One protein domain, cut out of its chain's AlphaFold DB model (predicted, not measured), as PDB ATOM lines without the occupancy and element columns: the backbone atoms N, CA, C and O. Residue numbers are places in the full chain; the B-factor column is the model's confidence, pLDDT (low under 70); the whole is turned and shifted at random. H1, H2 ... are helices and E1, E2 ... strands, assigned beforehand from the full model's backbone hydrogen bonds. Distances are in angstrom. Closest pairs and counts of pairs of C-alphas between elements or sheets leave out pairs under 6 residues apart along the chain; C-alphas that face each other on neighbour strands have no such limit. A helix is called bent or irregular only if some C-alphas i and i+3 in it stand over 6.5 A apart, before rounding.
ATOM      1  N   ASN A  24     146.303 186.368  76.346       86.56
ATOM      2  CA  ASN A  24     145.004 185.696  76.317       86.56
ATOM      3  C   ASN A  24     143.988 186.499  77.140       86.56
ATOM      4  O   ASN A  24     143.438 185.991  78.107       86.56
ATOM      5  N   ILE A  25     143.791 187.775  76.801       90.81
ATOM      6  CA  ILE A  25     142.821 188.650  77.462       90.81
ATOM      7  C   ILE A  25     141.756 189.038  76.441       90.81
ATOM      8  O   ILE A  25     142.064 189.414  75.309       90.81
ATOM      9  N   VAL A  26     140.499 188.954  76.854       94.69
ATOM     10  CA  VAL A  26     139.320 189.260  76.049       94.69
ATOM     11  C   VAL A  26     138.408 190.217  76.798       94.69
ATOM     12  O   VAL A  26     138.343 190.223  78.024       94.69
ATOM     13  N   LEU A  27     137.696 191.046  76.039       95.62
ATOM     14  CA  LEU A  27     136.715 191.972  76.583       95.62
ATOM     15  C   LEU A  27     135.362 191.256  76.699       95.62
ATOM     16  O   LEU A  27     134.782 190.865  75.685       95.62
ATOM     17  N   VAL A  28     134.867 191.085  77.923       96.62
ATOM     18  CA  VAL A  28     133.648 190.319  78.221       96.62
ATOM     19  C   VAL A  28     132.661 191.185  78.991       96.62
ATOM     20  O   VAL A  28     133.045 191.963  79.863       96.62
ATOM     21  N   ASP A  29     131.378 191.061  78.664       95.56
ATOM     22  CA  ASP A  29     130.309 191.750  79.381       95.56
ATOM     23  C   ASP A  29     130.248 191.290  80.847       95.56
ATOM     24  O   ASP A  29     130.249 190.090  81.129       95.56
ATOM     25  N   GLY A  30     130.129 192.234  81.776       92.81
ATOM     26  CA  GLY A  30     129.858 191.973  83.187       92.81
ATOM     27  C   GLY A  30     128.397 191.589  83.441       92.81
ATOM     28  O   GLY A  30     127.703 191.042  82.570       92.81
ATOM     29  N   ARG A  31     127.910 191.879  84.651       91.44
ATOM     30  CA  ARG A  31     126.509 191.651  85.024       91.44
ATOM     31  C   ARG A  31     125.574 192.513  84.166       91.44
ATOM     32  O   ARG A  31     125.869 193.675  83.884       91.44
ATOM     33  N   ASP A  32     124.469 191.919  83.716       85.50
ATOM     34  CA  ASP A  32     123.416 192.571  82.917       85.50
ATOM     35  C   ASP A  32     123.893 193.295  81.640       85.50
ATOM     36  O   ASP A  32     123.200 194.172  81.131       85.50
ATOM     37  N   ASN A  33     125.078 192.955  81.117       76.31
ATOM     38  CA  ASN A  33     125.687 193.577  79.933       76.31
ATOM     39  C   ASN A  33     125.854 195.109  80.024       76.31
ATOM     40  O   ASN A  33     125.850 195.794  79.002       76.31
ATOM     41  N   LYS A  34     126.000 195.659  81.239       76.12
ATOM     42  CA  LYS A  34     126.151 197.111  81.454       76.12
ATOM     43  C   LYS A  34     127.558 197.619  81.147       76.12
ATOM     44  O   LYS A  34     127.712 198.640  80.488       76.12
ATOM     45  N   ASN A  35     128.569 196.904  81.635       90.06
ATOM     46  CA  ASN A  35     129.981 197.259  81.506       90.06
ATOM     47  C   ASN A  35     130.767 196.076  80.946       90.06
ATOM     48  O   ASN A  35     130.352 194.926  81.096       90.06
ATOM     49  N   LYS A  36     131.915 196.358  80.330       94.12
ATOM     50  CA  LYS A  36     132.818 195.340  79.796       94.12
ATOM     51  C   LYS A  36     134.138 195.331  80.548       94.12
ATOM     52  O   LYS A  36     134.661 196.391  80.879       94.12
ATOM     53  N   TYR A  37     134.681 194.138  80.754       96.38
ATOM     54  CA  TYR A  37     135.876 193.914  81.554       96.38
ATOM     55  C   TYR A  37     136.892 193.072  80.789       96.38
ATOM     56  O   TYR A  37     136.529 192.145  80.064       96.38
ATOM     57  N   LEU A  38     138.167 193.431  80.933       96.50
ATOM     58  CA  LEU A  38     139.287 192.689  80.369       96.50
ATOM     59  C   LEU A  38     139.615 191.515  81.293       96.50
ATOM     60  O   LEU A  38     140.075 191.716  82.417       96.50
ATOM     61  N   VAL A  39     139.356 190.304  80.810       97.00
ATOM     62  CA  VAL A  39     139.489 189.049  81.560       97.00
ATOM     63  C   VAL A  39     140.243 188.000  80.754       97.00
ATOM     64  O   VAL A  39     140.338 188.105  79.531       97.00
ATOM     65  N   TYR A  40     140.780 186.985  81.421       95.00
ATOM     66  CA  TYR A  40     141.514 185.904  80.776       95.00
ATOM     67  C   TYR A  40     140.587 185.047  79.898       95.00
ATOM     68  O   TYR A  40     139.471 184.706  80.296       95.00
ATOM     69  N   ASP A  41     141.039 184.685  78.696       94.56
ATOM     70  CA  ASP A  41     140.248 183.926  77.726       94.56
ATOM     71  C   ASP A  41     140.249 182.426  78.032       94.56
ATOM     72  O   ASP A  41     140.954 181.626  77.417       94.56
ATOM     73  N   ASP A  42     139.427 182.037  79.000       92.75
ATOM     74  CA  ASP A  42     139.151 180.640  79.301       92.75
ATOM     75  C   ASP A  42     137.646 180.368  79.461       92.75
ATOM     76  O   ASP A  42     136.777 181.156  79.075       92.75
ATOM     77  N   LYS A  43     137.321 179.188  79.995       94.50
ATOM     78  CA  LYS A  43     135.936 178.743  80.185       94.50
ATOM     79  C   LYS A  43     135.185 179.546  81.252       94.50
ATOM     80  O   LYS A  43     133.960 179.546  81.216       94.50
ATOM     81  N   SER A  44     135.883 180.213  82.174       95.06
ATOM     82  CA  SER A  44     135.284 180.962  83.285       95.06
ATOM     83  C   SER A  44     135.287 182.478  83.072       95.06
ATOM     84  O   SER A  44     134.849 183.220  83.948       95.06
ATOM     85  N   LYS A  45     135.697 182.959  81.889       95.88
ATOM     86  CA  LYS A  45     135.753 184.388  81.537       95.88
ATOM     87  C   LYS A  45     134.476 185.185  81.829       95.88
ATOM     88  O   LYS A  45     134.560 186.347  82.206       95.88
ATOM     89  N   LYS A  46     133.285 184.586  81.686       96.44
ATOM     90  CA  LYS A  46     132.023 185.283  82.000       96.44
ATOM     91  C   LYS A  46     131.870 185.515  83.503       96.44
ATOM     92  O   LYS A  46     131.556 186.632  83.903       96.44
ATOM     93  N   ASP A  47     132.136 184.499  84.313       96.81
ATOM     94  CA  ASP A  47     132.081 184.601  85.774       96.81
ATOM     95  C   ASP A  47     133.175 185.541  86.299       96.81
ATOM     96  O   ASP A  47     132.916 186.372  87.168       96.81
ATOM     97  N   ALA A  48     134.374 185.485  85.707       97.12
ATOM     98  CA  ALA A  48     135.467 186.407  85.997       97.12
ATOM     99  C   ALA A  48     135.080 187.866  85.696       97.12
ATOM    100  O   ALA A  48     135.339 188.747  86.510       97.12
ATOM    101  N   ALA A  49     134.403 188.128  84.571       97.81
ATOM    102  CA  ALA A  49     133.955 189.472  84.207       97.81
ATOM    103  C   ALA A  49     132.857 190.003  85.138       97.81
ATOM    104  O   ALA A  49     132.855 191.186  85.473       97.81
ATOM    105  N   VAL A  50     131.935 189.139  85.578       97.81
ATOM    106  CA  VAL A  50     130.922 189.501  86.581       97.81
ATOM    107  C   VAL A  50     131.592 189.842  87.911       97.81
ATOM    108  O   VAL A  50     131.336 190.911  88.456       97.81
ATOM    109  N   LEU A  51     132.495 188.985  88.387       97.94
ATOM    110  CA  LEU A  51     133.211 189.187  89.644       97.94
ATOM    111  C   LEU A  51     134.078 190.450  89.627       97.94
ATOM    112  O   LEU A  51     134.043 191.234  90.572       97.94
ATOM    113  N   LEU A  52     134.827 190.675  88.546       97.94
ATOM    114  CA  LEU A  52     135.640 191.878  88.385       97.94
ATOM    115  C   LEU A  52     134.773 193.140  88.345       97.94
ATOM    116  O   LEU A  52     135.169 194.172  88.890       97.94
ATOM    117  N   GLY A  53     133.583 193.052  87.748       97.75
ATOM    118  CA  GLY A  53     132.593 194.119  87.792       97.75
ATOM    119  C   GLY A  53     132.117 194.427  89.203       97.75
ATOM    120  O   GLY A  53     132.197 195.582  89.616       97.75
ATOM    121  N   ASP A  54     131.732 193.403  89.965       97.75
ATOM    122  CA  ASP A  54     131.281 193.559  91.351       97.75
ATOM    123  C   ASP A  54     132.387 194.181  92.240       97.75
ATOM    124  O   ASP A  54     132.121 195.087  93.034       97.75
ATOM    125  N   ILE A  55     133.650 193.763  92.070       98.19
ATOM    126  CA  ILE A  55     134.809 194.354  92.771       98.19
ATOM    127  C   ILE A  55     134.978 195.823  92.384       98.19
ATOM    128  O   ILE A  55     135.088 196.687  93.253       98.19
ATOM    129  N   THR A  56     134.970 196.114  91.082       97.94
ATOM    130  CA  THR A  56     135.157 197.470  90.551       97.94
ATOM    131  C   THR A  56     134.085 198.425  91.076       97.94
ATOM    132  O   THR A  56     134.394 199.539  91.502       97.94
ATOM    133  N   GLU A  57     132.824 197.993  91.086       97.38
ATOM    134  CA  GLU A  57     131.709 198.777  91.622       97.38
ATOM    135  C   GLU A  57     131.880 199.056  93.120       97.38
ATOM    136  O   GLU A  57     131.724 200.200  93.549       97.38
ATOM    137  N   ASN A  58     132.285 198.056  93.908       98.62
ATOM    138  CA  ASN A  58     132.539 198.230  95.338       98.62
ATOM    139  C   ASN A  58     133.734 199.153  95.629       98.62
ATOM    140  O   ASN A  58     133.657 199.972  96.547       98.62
ATOM    141  N   MET A  59     134.810 199.071  94.840       98.75
ATOM    142  CA  MET A  59     135.960 199.975  94.953       98.75
ATOM    143  C   MET A  59     135.547 201.434  94.723       98.75
ATOM    144  O   MET A  59     135.891 202.312  95.518       98.75
ATOM    145  N   PHE A  60     134.777 201.697  93.662       98.44
ATOM    146  CA  PHE A  60     134.279 203.043  93.378       98.44
ATOM    147  C   PHE A  60     133.271 203.517  94.427       98.44
ATOM    148  O   PHE A  60     133.372 204.654  94.882       98.44
ATOM    149  N   LYS A  61     132.378 202.638  94.895       98.69
ATOM    150  CA  LYS A  61     131.440 202.940  95.984       98.69
ATOM    151  C   LYS A  61     132.164 203.366  97.264       98.69
ATOM    152  O   LYS A  61     131.763 204.350  97.878       98.69
ATOM    153  N   LEU A  62     133.227 202.660  97.666       98.88
ATOM    154  CA  LEU A  62     134.022 203.030  98.841       98.88
ATOM    155  C   LEU A  62     134.728 204.374  98.651       98.88
ATOM    156  O   LEU A  62     134.664 205.229  99.533       98.88
ATOM    157  N   ARG A  63     135.387 204.565  97.503       98.62
ATOM    158  CA  ARG A  63     136.061 205.821  97.152       98.62
ATOM    159  C   ARG A  63     135.101 207.009  97.236       98.62
ATOM    160  O   ARG A  63     135.448 208.014  97.852       98.62
ATOM    161  N   ASP A  64     133.925 206.888  96.626       98.69
ATOM    162  CA  ASP A  64     132.929 207.963  96.565       98.69
ATOM    163  C   ASP A  64     132.350 208.248  97.944       98.69
ATOM    164  O   ASP A  64     132.364 209.396  98.382       98.69
ATOM    165  N   TYR A  65     131.981 207.200  98.686       98.81
ATOM    166  CA  TYR A  65     131.519 207.336 100.065       98.81
ATOM    167  C   TYR A  65     132.532 208.088 100.942       98.81
ATOM    168  O   TYR A  65     132.160 209.008 101.670       98.81
ATOM    169  N   LEU A  66     133.817 207.729 100.869       98.75
ATOM    170  CA  LEU A  66     134.868 208.399 101.639       98.75
ATOM    171  C   LEU A  66     135.020 209.870 101.246       98.75
ATOM    172  O   LEU A  66     135.180 210.718 102.119       98.75
ATOM    173  N   TYR A  67     134.978 210.175  99.948       98.62
ATOM    174  CA  TYR A  67     135.137 211.541  99.455       98.62
ATOM    175  C   TYR A  67     133.943 212.435  99.817       98.62
ATOM    176  O   TYR A  67     134.130 213.576 100.239       98.62
ATOM    177  N   GLU A  68     132.721 211.913  99.711       98.62
ATOM    178  CA  GLU A  68     131.490 212.616 100.090       98.62
ATOM    179  C   GLU A  68     131.430 212.909 101.597       98.62
ATOM    180  O   GLU A  68     130.959 213.971 102.002       98.62
ATOM    181  N   ASN A  69     131.967 212.004 102.424       98.50
ATOM    182  CA  ASN A  69     131.980 212.112 103.888       98.50
ATOM    183  C   ASN A  69     133.355 212.529 104.437       98.50
ATOM    184  O   ASN A  69     133.659 212.298 105.603       98.50
ATOM    185  N   ILE A  70     134.208 213.153 103.620       98.25
ATOM    186  CA  ILE A  70     135.615 213.411 103.968       98.25
ATOM    187  C   ILE A  70     135.802 214.233 105.254       98.25
ATOM    188  O   ILE A  70     136.798 214.074 105.955       98.25
ATOM    189  N   LYS A  71     134.821 215.076 105.595       98.06
ATOM    190  CA  LYS A  71     134.821 215.891 106.821       98.06
ATOM    191  C   LYS A  71     134.706 215.057 108.099       98.06
ATOM    192  O   LYS A  71     135.160 215.507 109.140       98.06
ATOM    193  N   ASP A  72     134.154 213.848 108.017       98.19
ATOM    194  CA  ASP A  72     134.068 212.924 109.155       98.19
ATOM    195  C   ASP A  72     135.404 212.200 109.403       98.19
ATOM    196  O   ASP A  72     135.567 211.494 110.399       98.19
ATOM    197  N   TYR A  73     136.368 212.369 108.490       97.56
ATOM    198  CA  TYR A  73     137.630 211.638 108.434       97.56
ATOM    199  C   TYR A  73     138.823 212.591 108.272       97.56
ATOM    200  O   TYR A  73     139.716 212.324 107.469       97.56
ATOM    201  N   GLU A  74     138.855 213.698 109.026       97.12
ATOM    202  CA  GLU A  74     139.874 214.757 108.885       97.12
ATOM    203  C   GLU A  74     141.318 214.222 108.914       97.12
ATOM    204  O   GLU A  74     142.153 214.637 108.113       97.12
ATOM    205  N   GLU A  75     141.601 213.235 109.771       98.12
ATOM    206  CA  GLU A  75     142.910 212.571 109.857       98.12
ATOM    207  C   GLU A  75     143.346 211.900 108.537       98.12
ATOM    208  O   GLU A  75     144.541 211.799 108.243       98.12
ATOM    209  N   PHE A  76     142.380 211.457 107.729       98.62
ATOM    210  CA  PHE A  76     142.594 210.745 106.473       98.62
ATOM    211  C   PHE A  76     142.300 211.593 105.225       98.62
ATOM    212  O   PHE A  76     142.432 211.072 104.115       98.62
ATOM    213  N   ASP A  77     141.957 212.885 105.366       98.56
ATOM    214  CA  ASP A  77     141.516 213.759 104.261       98.56
ATOM    215  C   ASP A  77     142.476 213.704 103.059       98.56
ATOM    216  O   ASP A  77     142.062 213.397 101.938       98.56
ATOM    217  N   GLN A  78     143.780 213.893 103.289       98.56
ATOM    218  CA  GLN A  78     144.768 213.885 102.205       98.56
ATOM    219  C   GLN A  78     144.804 212.551 101.434       98.56
ATOM    220  O   GLN A  78     144.929 212.547 100.206       98.56
ATOM    221  N   TYR A  79     144.636 211.421 102.128       98.69
ATOM    222  CA  TYR A  79     144.679 210.082 101.533       98.69
ATOM    223  C   TYR A  79     143.381 209.765 100.793       98.69
ATOM    224  O   TYR A  79     143.416 209.161  99.723       98.69
ATOM    225  N   ILE A  80     142.241 210.238 101.308       98.81
ATOM    226  CA  ILE A  80     140.942 210.150 100.633       98.81
ATOM    227  C   ILE A  80     140.969 210.962  99.333       98.81
ATOM    228  O   ILE A  80     140.574 210.455  98.283       98.81
ATOM    229  N   ARG A  81     141.492 212.198  99.359       98.69
ATOM    230  CA  ARG A  81     141.655 213.019  98.143       98.69
ATOM    231  C   ARG A  81     142.582 212.357  97.136       98.69
ATOM    232  O   ARG A  81     142.290 212.370  95.940       98.69
ATOM    233  N   GLN A  82     143.687 211.781  97.609       98.44
ATOM    234  CA  GLN A  82     144.617 211.054  96.758       98.44
ATOM    235  C   GLN A  82     143.945 209.835  96.115       98.44
ATOM    236  O   GLN A  82     144.018 209.696  94.896       98.44
ATOM    237  N   LEU A  83     143.250 209.009  96.902       98.69
ATOM    238  CA  LEU A  83     142.494 207.858  96.413       98.69
ATOM    239  C   LEU A  83     141.465 208.279  95.363       98.69
ATOM    240  O   LEU A  83     141.449 207.713  94.276       98.69
ATOM    241  N   HIS A  84     140.658 209.302  95.653       98.50
ATOM    242  CA  HIS A  84     139.626 209.792  94.742       98.50
ATOM    243  C   HIS A  84     140.203 210.294  93.413       98.50
ATOM    244  O   HIS A  84     139.704 209.953  92.342       98.50
ATOM    245  N   ARG A  85     141.284 211.081  93.467       98.12
ATOM    246  CA  ARG A  85     141.962 211.583  92.264       98.12
ATOM    247  C   ARG A  85     142.561 210.450  91.433       98.12
ATOM    248  O   ARG A  85     142.516 210.508  90.208       98.12
ATOM    249  N   ASN A  86     143.151 209.457  92.089       97.94
ATOM    250  CA  ASN A  86     143.968 208.447  91.427       97.94
ATOM    251  C   ASN A  86     143.161 207.250  90.910       97.94
ATOM    252  O   ASN A  86     143.481 206.745  89.835       97.94
ATOM    253  N   LEU A  87     142.138 206.822  91.658       98.12
ATOM    254  CA  LEU A  87     141.185 205.788  91.266       98.12
ATOM    255  C   LEU A  87     140.005 206.462  90.565       98.12
ATOM    256  O   LEU A  87     139.015 206.815  91.203       98.12
ATOM    257  N   ASN A  88     140.099 206.673  89.255       93.75
ATOM    258  CA  ASN A  88     139.046 207.323  88.474       93.75
ATOM    259  C   ASN A  88     138.846 206.619  87.126       93.75
ATOM    260  O   ASN A  88     139.765 205.995  86.613       93.75
ATOM    261  N   LYS A  89     137.638 206.698  86.558       92.81
ATOM    262  CA  LYS A  89     137.268 205.923  85.360       92.81
ATOM    263  C   LYS A  89     138.038 206.326  84.098       92.81
ATOM    264  O   LYS A  89     138.179 205.499  83.207       92.81
ATOM    265  N   ASP A  90     138.539 207.556  84.041       93.50
ATOM    266  CA  ASP A  90     139.275 208.074  82.884       93.50
ATOM    267  C   ASP A  90     140.767 207.698  82.927       93.50
ATOM    268  O   ASP A  90     141.456 207.761  81.911       93.50
ATOM    269  N   ARG A  91     141.271 207.303  84.104       94.69
ATOM    270  CA  ARG A  91     142.683 206.984  84.354       94.69
ATOM    271  C   ARG A  91     142.934 205.512  84.665       94.69
ATOM    272  O   ARG A  91     143.975 204.992  84.286       94.69
ATOM    273  N   SER A  92     142.040 204.876  85.413       97.25
ATOM    274  CA  SER A  92     142.267 203.559  86.002       97.25
ATOM    275  C   SER A  92     141.757 202.445  85.101       97.25
ATOM    276  O   SER A  92     140.551 202.298  84.892       97.25
ATOM    277  N   LEU A  93     142.676 201.602  84.641       96.56
ATOM    278  CA  LEU A  93     142.387 200.345  83.975       96.56
ATOM    279  C   LEU A  93     142.362 199.205  84.999       96.56
ATOM    280  O   LEU A  93     143.389 198.858  85.577       96.56
ATOM    281  N   ILE A  94     141.192 198.601  85.200       97.62
ATOM    282  CA  ILE A  94     141.008 197.463  86.109       97.62
ATOM    283  C   ILE A  94     140.766 196.197  85.279       97.62
ATOM    284  O   ILE A  94     139.848 196.168  84.456       97.62
ATOM    285  N   TYR A  95     141.595 195.165  85.458       97.12
ATOM    286  CA  TYR A  95     141.578 193.959  84.617       97.12
ATOM    287  C   TYR A  95     142.031 192.688  85.362       97.12
ATOM    288  O   TYR A  95     142.594 192.753  86.454       97.12
ATOM    289  N   GLU A  96     141.776 191.511  84.785       96.62
ATOM    290  CA  GLU A  96     142.288 190.232  85.302       96.62
ATOM    291  C   GLU A  96     143.769 190.052  84.938       96.62
ATOM    292  O   GLU A  96     144.157 190.150  83.772       96.62
ATOM    293  N   ASN A  97     144.600 189.744  85.932       92.94
ATOM    294  CA  ASN A  97     145.985 189.349  85.712       92.94
ATOM    295  C   ASN A  97     146.054 187.957  85.062       92.94
ATOM    296  O   ASN A  97     145.221 187.093  85.324       92.94
ATOM    297  N   ASP A  98     147.093 187.711  84.265       88.69
ATOM    298  CA  ASP A  98     147.331 186.394  83.679       88.69
ATOM    299  C   ASP A  98     147.488 185.339  84.801       88.69
ATOM    300  O   ASP A  98     148.355 185.505  85.668       88.69
ATOM    301  N   PRO A  99     146.693 184.249  84.814       84.81
ATOM    302  CA  PRO A  99     146.781 183.203  85.833       84.81
ATOM    303  C   PRO A  99     148.145 182.491  85.862       84.81
ATOM    304  O   PRO A  99     148.493 181.876  86.871       84.81
ATOM    305  N   HIS A 100     148.937 182.588  84.791       83.69
ATOM    306  CA  HIS A 100     150.301 182.065  84.703       83.69
ATOM    307  C   HIS A 100     151.376 183.080  85.122       83.69
ATOM    308  O   HIS A 100     152.551 182.722  85.227       83.69
ATOM    309  N   SER A 101     151.000 184.337  85.384       85.25
ATOM    310  CA  SER A 101     151.910 185.364  85.895       85.25
ATOM    311  C   SER A 101     152.510 184.950  87.239       85.25
ATOM    312  O   SER A 101     151.857 184.301  88.052       85.25
ATOM    313  N   GLN A 102     153.747 185.361  87.522       84.75
ATOM    314  CA  GLN A 102     154.326 185.209  88.865       84.75
ATOM    315  C   GLN A 102     153.744 186.219  89.858       84.75
ATOM    316  O   GLN A 102     153.761 185.987  91.065       84.75
ATOM    317  N   LEU A 103     153.189 187.322  89.352       86.00
ATOM    318  CA  LEU A 103     152.500 188.308  90.171       86.00
ATOM    319  C   LEU A 103     151.124 187.777  90.585       86.00
ATOM    320  O   LEU A 103     150.520 186.956  89.886       86.00
ATOM    321  N   THR A 104     150.641 188.235  91.737       91.19
ATOM    322  CA  THR A 104     149.292 187.940  92.222       91.19
ATOM    323  C   THR A 104     148.342 189.051  91.776       91.19
ATOM    324  O   THR A 104     147.968 189.081  90.603       91.19
ATOM    325  N   SER A 105     148.016 189.986  92.662       93.12
ATOM    326  CA  SER A 105     147.412 191.273  92.314       93.12
ATOM    327  C   SER A 105     148.429 192.383  92.482       93.12
ATOM    328  O   SER A 105     149.389 192.238  93.241       93.12
ATOM    329  N   PHE A 106     148.250 193.459  91.728       94.25
ATOM    330  CA  PHE A 106     149.127 194.617  91.808       94.25
ATOM    331  C   PHE A 106     148.436 195.874  91.299       94.25
ATOM    332  O   PHE A 106     147.503 195.823  90.494       94.25
ATOM    333  N   SER A 107     148.975 197.013  91.714       95.56
ATOM    334  CA  SER A 107     148.645 198.329  91.188       95.56
ATOM    335  C   SER A 107     149.893 199.015  90.625       95.56
ATOM    336  O   SER A 107     150.987 198.931  91.185       95.56
ATOM    337  N   VAL A 108     149.738 199.708  89.497       95.69
ATOM    338  CA  VAL A 108     150.813 200.451  88.816       95.69
ATOM    339  C   VAL A 108     150.535 201.945  88.913       95.69
ATOM    340  O   VAL A 108     149.385 202.379  88.811       95.69
ATOM    341  N   ASN A 109     151.588 202.738  89.141       96.19
ATOM    342  CA  ASN A 109     151.545 204.206  89.167       96.19
ATOM    343  C   ASN A 109     150.397 204.772  90.017       96.19
ATOM    344  O   ASN A 109     149.685 205.688  89.606       96.19
ATOM    345  N   LYS A 110     150.194 204.212  91.218       96.12
ATOM    346  CA  LYS A 110     149.097 204.598  92.116       96.12
ATOM    347  C   LYS A 110     147.738 204.509  91.399       96.12
ATOM    348  O   LYS A 110     146.983 205.473  91.395       96.12
ATOM    349  N   GLY A 111     147.436 203.379  90.763       96.25
ATOM    350  CA  GLY A 111     146.097 203.068  90.246       96.25
ATOM    351  C   GLY A 111     145.824 203.447  88.791       96.25
ATOM    352  O   GLY A 111     144.655 203.566  88.433       96.25
ATOM    353  N   GLU A 112     146.850 203.642  87.955       97.44
ATOM    354  CA  GLU A 112     146.653 203.688  86.485       97.44
ATOM    355  C   GLU A 112     146.248 202.322  85.962       97.44
ATOM    356  O   GLU A 112     145.345 202.206  85.146       97.44
ATOM    357  N   GLU A 113     146.876 201.284  86.498       97.12
ATOM    358  CA  GLU A 113     146.516 199.901  86.241       97.12
ATOM    359  C   GLU A 113     146.317 199.193  87.575       97.12
ATOM    360  O   GLU A 113     147.091 199.400  88.515       97.12
ATOM    361  N   ILE A 114     145.271 198.378  87.667       98.12
ATOM    362  CA  ILE A 114     144.982 197.524  88.816       98.12
ATOM    363  C   ILE A 114     144.623 196.152  88.258       98.12
ATOM    364  O   ILE A 114     143.601 195.980  87.590       98.12
ATOM    365  N   ALA A 115     145.490 195.183  88.510       97.12
ATOM    366  CA  ALA A 115     145.350 193.837  87.995       97.12
ATOM    367  C   ALA A 115     144.982 192.890  89.134       97.12
ATOM    368  O   ALA A 115     145.669 192.863  90.157       97.12
ATOM    369  N   PHE A 116     143.933 192.093  88.939       97.81
ATOM    370  CA  PHE A 116     143.476 191.125  89.930       97.81
ATOM    371  C   PHE A 116     143.746 189.686  89.504       97.81
ATOM    372  O   PHE A 116     143.351 189.267  88.420       97.81
ATOM    373  N   CYS A 117     144.335 188.888  90.392       96.31
ATOM    374  CA  CYS A 117     144.301 187.433  90.255       96.31
ATOM    375  C   CYS A 117     142.937 186.922  90.730       96.31
ATOM    376  O   CYS A 117     142.665 186.883  91.931       96.31
ATOM    377  N   LEU A 118     142.059 186.581  89.783       96.81
ATOM    378  CA  LEU A 118     140.671 186.196  90.067       96.81
ATOM    379  C   LEU A 118     140.504 184.704  90.376       96.81
ATOM    380  O   LEU A 118     139.440 184.292  90.835       96.81
ATOM    381  N   LYS A 119     141.538 183.892  90.134       94.75
ATOM    382  CA  LYS A 119     141.482 182.430  90.230       94.75
ATOM    383  C   LYS A 119     142.621 181.885  91.079       94.75
ATOM    384  O   LYS A 119     143.758 182.347  90.995       94.75
ATOM    385  N   SER A 120     142.316 180.834  91.829       93.31
ATOM    386  CA  SER A 120     143.303 180.056  92.565       93.31
ATOM    387  C   SER A 120     144.305 179.434  91.600       93.31
ATOM    388  O   SER A 120     143.917 178.719  90.674       93.31
ATOM    389  N   LYS A 121     145.604 179.611  91.858       91.38
ATOM    390  CA  LYS A 121     146.644 178.895  91.099       91.38
ATOM    391  C   LYS A 121     146.736 177.421  91.497       91.38
ATOM    392  O   LYS A 121     147.316 176.632  90.758       91.38
ATOM    393  N   LYS A 122     146.165 177.037  92.647       90.69
ATOM    394  CA  LYS A 122     146.135 175.641  93.105       90.69
ATOM    395  C   LYS A 122     144.973 174.854  92.505       90.69
ATOM    396  O   LYS A 122     145.165 173.703  92.128       90.69
ATOM    397  N   THR A 123     143.780 175.446  92.437       91.88
ATOM    398  CA  THR A 123     142.562 174.728  92.014       91.88
ATOM    399  C   THR A 123     142.008 175.183  90.665       91.88
ATOM    400  O   THR A 123     141.171 174.489  90.093       91.88
ATOM    401  N   GLY A 124     142.429 176.346  90.157       91.12
ATOM    402  CA  GLY A 124     141.847 176.984  88.972       91.12
ATOM    403  C   GLY A 124     140.450 177.572  89.202       91.12
ATOM    404  O   GLY A 124     139.847 178.100  88.268       91.12
ATOM    405  N   GLN A 125     139.915 177.478  90.423       94.00
ATOM    406  CA  GLN A 125     138.593 177.999  90.760       94.00
ATOM    407  C   GLN A 125     138.631 179.506  90.978       94.00
ATOM    408  O   GLN A 125     139.618 180.049  91.473       94.00
ATOM    409  N   ILE A 126     137.526 180.166  90.646       95.56
ATOM    410  CA  ILE A 126     137.341 181.592  90.901       95.56
ATOM    411  C   ILE A 126     137.267 181.844  92.412       95.56
ATOM    412  O   ILE A 126     136.603 181.108  93.145       95.56
ATOM    413  N   HIS A 127     137.961 182.883  92.871       96.75
ATOM    414  CA  HIS A 127     137.935 183.310  94.264       96.75
ATOM    415  C   HIS A 127     136.578 183.913  94.650       96.75
ATOM    416  O   HIS A 127     135.850 184.460  93.827       96.75
ATOM    417  N   GLN A 128     136.243 183.844  95.938       96.94
ATOM    418  CA  GLN A 128     135.033 184.477  96.457       96.94
ATOM    419  C   GLN A 128     135.166 186.004  96.446       96.94
ATOM    420  O   GLN A 128     136.250 186.539  96.690       96.94
ATOM    421  N   LEU A 129     134.045 186.704  96.241       98.00
ATOM    422  CA  LEU A 129     134.009 188.171  96.247       98.00
ATOM    423  C   LEU A 129     134.584 188.755  97.543       98.00
ATOM    424  O   LEU A 129     135.368 189.691  97.474       98.00
ATOM    425  N   ASN A 130     134.256 188.185  98.707       97.75
ATOM    426  CA  ASN A 130     134.731 188.711  99.990       97.75
ATOM    427  C   ASN A 130     136.266 188.706 100.103       97.75
ATOM    428  O   ASN A 130     136.872 189.708 100.478       97.75
ATOM    429  N   LEU A 131     136.896 187.608  99.679       97.25
ATOM    430  CA  LEU A 131     138.352 187.479  99.622       97.25
ATOM    431  C   LEU A 131     138.969 188.519  98.679       97.25
ATOM    432  O   LEU A 131     139.936 189.192  99.033       97.25
ATOM    433  N   LEU A 132     138.401 188.680  97.481       97.75
ATOM    434  CA  LEU A 132     138.901 189.667  96.526       97.75
ATOM    435  C   LEU A 132     138.645 191.105  96.965       97.75
ATOM    436  O   LEU A 132     139.438 191.972  96.620       97.75
ATOM    437  N   MET A 133     137.611 191.363  97.765       98.38
ATOM    438  CA  MET A 133     137.415 192.671  98.380       98.38
ATOM    439  C   MET A 133     138.523 192.991  99.383       98.38
ATOM    440  O   MET A 133     139.030 194.106  99.355       98.38
ATOM    441  N   TYR A 134     138.987 192.030 100.189       98.00
ATOM    442  CA  TYR A 134     140.157 192.242 101.052       98.00
ATOM    443  C   TYR A 134     141.417 192.605 100.244       98.00
ATOM    444  O   TYR A 134     142.133 193.549 100.581       98.00
ATOM    445  N   VAL A 135     141.650 191.910  99.126       97.50
ATOM    446  CA  VAL A 135     142.761 192.211  98.204       97.50
ATOM    447  C   VAL A 135     142.569 193.567  97.512       97.50
ATOM    448  O   VAL A 135     143.517 194.335  97.380       97.50
ATOM    449  N   ALA A 136     141.349 193.920  97.112       98.50
ATOM    450  CA  ALA A 136     141.056 195.220  96.515       98.50
ATOM    451  C   ALA A 136     141.317 196.364  97.501       98.50
ATOM    452  O   ALA A 136     141.902 197.376  97.121       98.50
ATOM    453  N   LEU A 137     140.958 196.191  98.774       98.69
ATOM    454  CA  LEU A 137     141.241 197.160  99.834       98.69
ATOM    455  C   LEU A 137     142.750 197.343 100.056       98.69
ATOM    456  O   LEU A 137     143.197 198.471 100.275       98.69
ATOM    457  N   HIS A 138     143.539 196.272  99.929       97.81
ATOM    458  CA  HIS A 138     145.002 196.339  99.953       97.81
ATOM    459  C   HIS A 138     145.550 197.210  98.814       97.81
ATOM    460  O   HIS A 138     146.343 198.124  99.049       97.81
ATOM    461  N   GLU A 139     145.098 196.975  97.579       98.25
ATOM    462  CA  GLU A 139     145.523 197.779  96.428       98.25
ATOM    463  C   GLU A 139     145.030 199.230  96.526       98.25
ATOM    464  O   GLU A 139     145.776 200.165  96.236       98.25
ATOM    465  N   MET A 140     143.811 199.463  97.024       98.75
ATOM    466  CA  MET A 140     143.307 200.815  97.292       98.75
ATOM    467  C   MET A 140     144.158 201.552  98.333       98.75
ATOM    468  O   MET A 140     144.393 202.754  98.183       98.75
ATOM    469  N   ALA A 141     144.685 200.853  99.342       98.62
ATOM    470  CA  ALA A 141     145.621 201.439 100.296       98.62
ATOM    471  C   ALA A 141     146.946 201.850  99.629       98.62
ATOM    472  O   ALA A 141     147.455 202.930  99.930       98.62
ATOM    473  N   HIS A 142     147.467 201.079  98.661       98.25
ATOM    474  CA  HIS A 142     148.644 201.489  97.869       98.25
ATOM    475  C   HIS A 142     148.387 202.738  97.030       98.25
ATOM    476  O   HIS A 142     149.285 203.570  96.878       98.25
ATOM    477  N   ILE A 143     147.173 202.888  96.498       98.56
ATOM    478  CA  ILE A 143     146.759 204.054  95.706       98.56
ATOM    479  C   ILE A 143     146.661 205.311  96.583       98.56
ATOM    480  O   ILE A 143     147.120 206.387  96.178       98.56
ATOM    481  N   ALA A 144     146.076 205.166  97.773       98.56
ATOM    482  CA  ALA A 144     145.848 206.240  98.737       98.56
ATOM    483  C   ALA A 144     147.126 206.671  99.481       98.56
ATOM    484  O   ALA A 144     147.295 207.849  99.783       98.56
ATOM    485  N   CYS A 145     148.026 205.728  99.770       98.44
ATOM    486  CA  CYS A 145     149.257 205.978 100.513       98.44
ATOM    487  C   CYS A 145     150.311 206.667  99.623       98.44
ATOM    488  O   CYS A 145     150.559 206.204  98.505       98.44
ATOM    489  N   PRO A 146     150.970 207.752 100.068       97.00
ATOM    490  CA  PRO A 146     152.062 208.378  99.316       97.00
ATOM    491  C   PRO A 146     153.361 207.557  99.357       97.00
ATOM    492  O   PRO A 146     154.167 207.640  98.433       97.00
ATOM    493  N   GLU A 147     153.553 206.740 100.392       96.81
ATOM    494  CA  GLU A 147     154.748 205.916 100.581       96.81
ATOM    495  C   GLU A 147     154.735 204.666  99.682       96.81
ATOM    496  O   GLU A 147     153.720 204.307  99.070       96.81
ATOM    497  N   ILE A 148     155.892 204.011  99.574       93.06
ATOM    498  CA  ILE A 148     156.062 202.738  98.866       93.06
ATOM    499  C   ILE A 148     156.170 201.616  99.904       93.06
ATOM    500  O   ILE A 148     156.851 201.764 100.916       93.06
ATOM    501  N   GLY A 149     155.544 200.474  99.615       93.19
ATOM    502  CA  GLY A 149     155.569 199.298 100.482       93.19
ATOM    503  C   GLY A 149     154.526 199.352 101.598       93.19
ATOM    504  O   GLY A 149     153.561 200.109 101.542       93.19
ATOM    505  N   HIS A 150     154.718 198.512 102.614       96.12
ATOM    506  CA  HIS A 150     153.714 198.219 103.646       96.12
ATOM    507  C   HIS A 150     154.104 198.781 105.020       96.12
ATOM    508  O   HIS A 150     154.002 198.091 106.037       96.12
ATOM    509  N   GLY A 151     154.600 200.023 105.037       96.88
ATOM    510  CA  GLY A 151     154.960 200.749 106.259       96.88
ATOM    511  C   GLY A 151     153.762 201.048 107.168       96.88
ATOM    512  O   GLY A 151     152.616 200.707 106.862       96.88
ATOM    513  N   ASP A 152     154.010 201.707 108.297       97.94
ATOM    514  CA  ASP A 152     152.967 201.964 109.300       97.94
ATOM    515  C   ASP A 152     151.837 202.848 108.763       97.94
ATOM    516  O   ASP A 152     150.665 202.598 109.055       97.94
ATOM    517  N   LEU A 153     152.162 203.820 107.901       98.25
ATOM    518  CA  LEU A 153     151.152 204.640 107.241       98.25
ATOM    519  C   LEU A 153     150.262 203.803 106.315       98.25
ATOM    520  O   LEU A 153     149.037 203.918 106.380       98.25
ATOM    521  N   PHE A 154     150.856 202.920 105.506       98.38
ATOM    522  CA  PHE A 154     150.099 201.992 104.665       98.38
ATOM    523  C   PHE A 154     149.149 201.139 105.513       98.38
ATOM    524  O   PHE A 154     147.962 201.066 105.208       98.38
ATOM    525  N   LYS A 155     149.643 200.536 106.602       98.12
ATOM    526  CA  LYS A 155     148.827 199.684 107.486       98.12
ATOM    527  C   LYS A 155     147.669 200.458 108.104       98.12
ATOM    528  O   LYS A 155     146.553 199.949 108.150       98.12
ATOM    529  N   LYS A 156     147.920 201.696 108.537       98.44
ATOM    530  CA  LYS A 156     146.901 202.587 109.099       98.44
ATOM    531  C   LYS A 156     145.808 202.915 108.080       98.44
ATOM    532  O   LYS A 156     144.630 202.818 108.408       98.44
ATOM    533  N   ILE A 157     146.188 203.254 106.846       98.69
ATOM    534  CA  ILE A 157     145.239 203.510 105.753       98.69
ATOM    535  C   ILE A 157     144.475 202.229 105.401       98.69
ATOM    536  O   ILE A 157     143.256 202.266 105.273       98.69
ATOM    537  N   PHE A 158     145.158 201.090 105.281       98.50
ATOM    538  CA  PHE A 158     144.523 199.821 104.931       98.50
ATOM    539  C   PHE A 158     143.498 199.385 105.986       98.50
ATOM    540  O   PHE A 158     142.368 199.032 105.637       98.50
ATOM    541  N   LYS A 159     143.847 199.499 107.271       98.50
ATOM    542  CA  LYS A 159     142.919 199.299 108.389       98.50
ATOM    543  C   LYS A 159     141.693 200.208 108.269       98.50
ATOM    544  O   LYS A 159     140.575 199.704 108.251       98.50
ATOM    545  N   PHE A 160     141.907 201.513 108.098       98.75
ATOM    546  CA  PHE A 160     140.828 202.492 107.941       98.75
ATOM    547  C   PHE A 160     139.883 202.145 106.778       98.75
ATOM    548  O   PHE A 160     138.670 202.067 106.966       98.75
ATOM    549  N   LEU A 161     140.422 201.875 105.583       98.81
ATOM    550  CA  LEU A 161     139.611 201.502 104.420       98.81
ATOM    551  C   LEU A 161     138.802 200.224 104.678       98.81
ATOM    552  O   LEU A 161     137.634 200.155 104.295       98.81
ATOM    553  N   THR A 162     139.401 199.238 105.348       98.62
ATOM    554  CA  THR A 162     138.747 197.963 105.671       98.62
ATOM    555  C   THR A 162     137.597 198.149 106.661       98.62
ATOM    556  O   THR A 162     136.508 197.622 106.439       98.62
ATOM    557  N   GLU A 163     137.785 198.948 107.712       98.56
ATOM    558  CA  GLU A 163     136.729 199.256 108.686       98.56
ATOM    559  C   GLU A 163     135.538 199.971 108.026       98.56
ATOM    560  O   GLU A 163     134.379 199.624 108.275       98.56
ATOM    561  N   ILE A 164     135.798 200.925 107.123       98.62
ATOM    562  CA  ILE A 164     134.729 201.606 106.381       98.62
ATOM    563  C   ILE A 164     134.040 200.660 105.393       98.62
ATOM    564  O   ILE A 164     132.813 200.689 105.285       98.62
ATOM    565  N   ALA A 165     134.784 199.782 104.719       98.69
ATOM    566  CA  ALA A 165     134.225 198.772 103.824       98.69
ATOM    567  C   ALA A 165     133.256 197.813 104.542       98.69
ATOM    568  O   ALA A 165     132.205 197.471 103.988       98.69
ATOM    569  N   ILE A 166     133.567 197.444 105.790       98.56
ATOM    570  CA  ILE A 166     132.658 196.692 106.670       98.56
ATOM    571  C   ILE A 166     131.423 197.532 106.995       98.56
ATOM    572  O   ILE A 166     130.299 197.082 106.776       98.56
ATOM    573  N   LYS A 167     131.614 198.780 107.446       98.38
ATOM    574  CA  LYS A 167     130.521 199.702 107.806       98.38
ATOM    575  C   LYS A 167     129.498 199.874 106.675       98.38
ATOM    576  O   LYS A 167     128.300 199.951 106.945       98.38
ATOM    577  N   ILE A 168     129.947 199.939 105.419       98.44
ATOM    578  CA  ILE A 168     129.074 200.132 104.245       98.44
ATOM    579  C   ILE A 168     128.650 198.820 103.554       98.44
ATOM    580  O   ILE A 168     128.067 198.863 102.463       98.44
ATOM    581  N   ASN A 169     128.903 197.672 104.193       98.12
ATOM    582  CA  ASN A 169     128.511 196.326 103.764       98.12
ATOM    583  C   ASN A 169     129.040 195.909 102.379       98.12
ATOM    584  O   ASN A 169     128.310 195.304 101.594       98.12
ATOM    585  N   ILE A 170     130.295 196.239 102.061       98.25
ATOM    586  CA  ILE A 170     130.976 195.737 100.847       98.25
ATOM    587  C   ILE A 170     132.079 194.717 101.160       98.25
ATOM    588  O   ILE A 170     132.603 194.090 100.245       98.25
ATOM    589  N   TYR A 171     132.426 194.551 102.436       98.38
ATOM    590  CA  TYR A 171     133.350 193.534 102.928       98.38
ATOM    591  C   TYR A 171     132.817 192.963 104.245       98.38
ATOM    592  O   TYR A 171     132.288 193.700 105.077       98.38
ATOM    593  N   GLN A 172     132.935 191.654 104.427       97.12
ATOM    594  CA  GLN A 172     132.642 190.949 105.670       97.12
ATOM    595  C   GLN A 172     133.964 190.545 106.314       97.12
ATOM    596  O   GLN A 172     134.857 190.046 105.635       97.12
ATOM    597  N   LEU A 173     134.099 190.767 107.619       94.06
ATOM    598  CA  LEU A 173     135.326 190.438 108.331       94.06
ATOM    599  C   LEU A 173     135.560 188.921 108.338       94.06
ATOM    600  O   LEU A 173     134.791 188.181 108.947       94.06
ATOM    601  N   ASP A 174     136.655 188.494 107.715       90.50
ATOM    602  CA  ASP A 174     137.209 187.148 107.835       90.50
ATOM    603  C   ASP A 174     138.484 187.190 108.688       90.50
ATOM    604  O   ASP A 174     139.319 188.079 108.525       90.50
ATOM    605  N   ASN A 175     138.633 186.220 109.595       89.38
ATOM    606  CA  ASN A 175     139.833 186.056 110.415       89.38
ATOM    607  C   ASN A 175     140.799 185.088 109.717       89.38
ATOM    608  O   ASN A 175     140.683 183.865 109.859       89.38
ATOM    609  N   TYR A 176     141.745 185.636 108.960       91.12
ATOM    610  CA  TYR A 176     142.742 184.844 108.240       91.12
ATOM    611  C   TYR A 176     143.850 184.300 109.148       91.12
ATOM    612  O   TYR A 176     144.534 183.360 108.748       91.12
ATOM    613  N   ASP A 177     144.010 184.834 110.362       88.75
ATOM    614  CA  ASP A 177     144.948 184.310 111.360       88.75
ATOM    615  C   ASP A 177     144.484 182.934 111.871       88.75
ATOM    616  O   ASP A 177     145.281 182.004 111.996       88.75
ATOM    617  N   GLU A 178     143.177 182.770 112.097       90.38
ATOM    618  CA  GLU A 178     142.568 181.489 112.487       90.38
ATOM    619  C   GLU A 178     142.228 180.591 111.293       90.38
ATOM    620  O   GLU A 178     142.334 179.364 111.381       90.38
ATOM    621  N   LYS A 179     141.795 181.187 110.173       91.81
ATOM    622  CA  LYS A 179     141.380 180.469 108.961       91.81
ATOM    623  C   LYS A 179     142.160 180.962 107.740       91.81
ATOM    624  O   LYS A 179     141.593 181.664 106.899       91.81
ATOM    625  N   PRO A 180     143.441 180.569 107.604       92.31
ATOM    626  CA  PRO A 180     144.228 180.926 106.439       92.31
ATOM    627  C   PRO A 180     143.555 180.473 105.147       92.31
ATOM    628  O   PRO A 180     143.079 179.338 105.040       92.31
ATOM    629  N   VAL A 181     143.566 181.340 104.141       94.25
ATOM    630  CA  VAL A 181     142.948 181.075 102.841       94.25
ATOM    631  C   VAL A 181     143.983 181.180 101.735       94.25
ATOM    632  O   VAL A 181     144.926 181.969 101.798       94.25
ATOM    633  N   GLU A 182     143.835 180.350 100.712       94.06
ATOM    634  CA  GLU A 182     144.685 180.448  99.537       94.06
ATOM    635  C   GLU A 182     144.247 181.617  98.652       94.06
ATOM    636  O   GLU A 182     143.064 181.799  98.361       94.06
ATOM    637  N   TYR A 183     145.233 182.387  98.207       93.69
ATOM    638  CA  TYR A 183     145.065 183.440  97.229       93.69
ATOM    639  C   TYR A 183     146.195 183.368  96.207       93.69
ATOM    640  O   TYR A 183     147.358 183.561  96.553       93.69
ATOM    641  N   CYS A 184     145.872 183.095  94.944       89.50
ATOM    642  CA  CYS A 184     146.827 183.141  93.836       89.50
ATOM    643  C   CYS A 184     148.162 182.383  94.065       89.50
ATOM    644  O   CYS A 184     149.242 182.847  93.691       89.50
ATOM    645  N   GLY A 185     148.101 181.208  94.693       85.62
ATOM    646  CA  GLY A 185     149.233 180.330  95.001       85.62
ATOM    647  C   GLY A 185     149.873 180.556  96.374       85.62
ATOM    648  O   GLY A 185     150.559 179.657  96.865       85.62
ATOM    649  N   MET A 186     149.615 181.696  97.021       89.19
ATOM    650  CA  MET A 186     150.093 182.009  98.373       89.19
ATOM    651  C   MET A 186     149.003 181.790  99.429       89.19
ATOM    652  O   MET A 186     147.827 181.638  99.107       89.19
ATOM    653  N   MET A 187     149.399 181.743 100.701       91.00
ATOM    654  CA  MET A 187     148.465 181.688 101.825       91.00
ATOM    655  C   MET A 187     148.349 183.075 102.447       91.00
ATOM    656  O   MET A 187     149.354 183.645 102.869       91.00
ATOM    657  N   LEU A 188     147.130 183.600 102.510       89.62
ATOM    658  CA  LEU A 188     146.799 184.718 103.379       89.62
ATOM    659  C   LEU A 188     146.520 184.146 104.763       89.62
ATOM    660  O   LEU A 188     145.592 183.359 104.930       89.62
ATOM    661  N   SER A 189     147.364 184.506 105.722       89.69
ATOM    662  CA  SER A 189     147.319 183.992 107.094       89.69
ATOM    663  C   SER A 189     147.381 185.107 108.137       89.69
ATOM    664  O   SER A 189     147.785 184.855 109.266       89.69
TER     665      SER A 189
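AT A GLANCE: This is residues 24 to 189 of the 193 residues of an uncharacterized protein of viral metagenome (UniProt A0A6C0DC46). A small sheet, E3 E5 E4, is covered on one face by the long helix H1 and by H3, and H4 crosses H3 beyond the sheet. H2 folds back from the end of H1 to pack on the last residues of H3; the hairpin E1 E2 packs on the first half of H1 beside E3, and a second small hairpin, E6 E7, lies out near H3 after a long link. The printed part has 166 residues with four named helices and seven named strands, in the order E1 E2 H1 H2 E3 E4 E5 H3 H4 E6 E7; the class is mixed, helices and strands. The largest sheet, E3 E5 E4, is mixed, and the two strand pairs E1 E2 and E6 E7 are antiparallel. The whole is compact, with a radius of gyration of the C-alphas of 15.4 A and spans of 46 by 38 by 28 A.

IN THESE COORDINATES: The largest sheet is made of E3, residues 93 to 96, E5, residues 113 to 116, and E4, residues 106 to 108. H1, residues 45 to 68, is the longest helix, 34.0 A from C-alpha 45 at (135.753, 184.388, 81.537) to C-alpha 68 at (131.490, 212.616, 100.090). H3, residues 129 to 144, is 21.7 A long, and H4, residues 152 to 167, is 22.6 A long. H2, residues 70 to 86, is 15.9 A long and irregular: C-alphas 72 and 75 are 8.9 A apart, and it has a kink of 106 degrees near residue 77. E1, residues 25 to 29, begins at C-alpha 25 (142.821, 188.650, 77.462) and is 13.0 A long; E2, residues 36 to 40, is 12.9 A long. E6 is residues 181 to 183, and E7, residues 186 to 188, ends at C-alpha 188 (146.799, 184.718, 103.379).

HOW THE PARTS SIT: E5 is the inner strand of the largest sheet. It is parallel to E3, with N 114 and O 93 within hydrogen-bond range at 2.9 A, and forms an antiparallel hairpin with E4, where N 108 and O 113 are 2.8 A apart. H1 and H3 are on the same face, two layers, helices on one face of a sheet. H1 lies over E3 at a height over the sheet of 10.6 A, only just slantwise to the strands at 31 degrees on the local plane. H3 lies over E4 at a height of 9.1 A, only just along the strands at 29.9 degrees on the local plane. H3 is the hub, touching three helices. Residues 51 to 59 of H1 touch it, closest at the C-alphas of Ile 55 and Met 133, 6.4 A, at a steep tilt of 48 degrees, the same way. Residues 79 to 86 of H2 touch its residues 140 to 144, about perpendicular at 89 degrees; the C-alphas of Leu 83 and Ala 144 are closest, 4.4 A. H3 and H4 form a helical hairpin with a steep tilt of 44 degrees, opposite ways, closest at the C-alphas of Ala 141 and Phe 158, 5.0 A. The helix packing is mostly crossed, no touching pair being at a shallow tilt. E1 and E2 form an antiparallel hairpin, with N 26 and O 39 at 2.8 A; the closest C-alphas of E2 and E3 are those of Val 39 and Glu 96, 4.8 A, and of E2 and H1 those of Tyr 37 and Ala 49, 5.5 A. E6 and E7 form another hairpin, with N 183 and O 186 at 2.8 A; E6 and H3 are near each other. Every O i to N i+4 pair is within hydrogen-bond range in H1, H3 and H4, and 8 of 13 in H2.

THE WHOLE: The outline is rounded, and the two C-alphas farthest apart, those of Lys 43 and Glu 74, are 46.2 A apart. The printed part, residues 24 to 189, has no cut. The long links are E5 to H3, 12 residues, and H4 to E6, 13 residues. The mean pLDDT of the printed part is 95.4, and no printed residue is under 70.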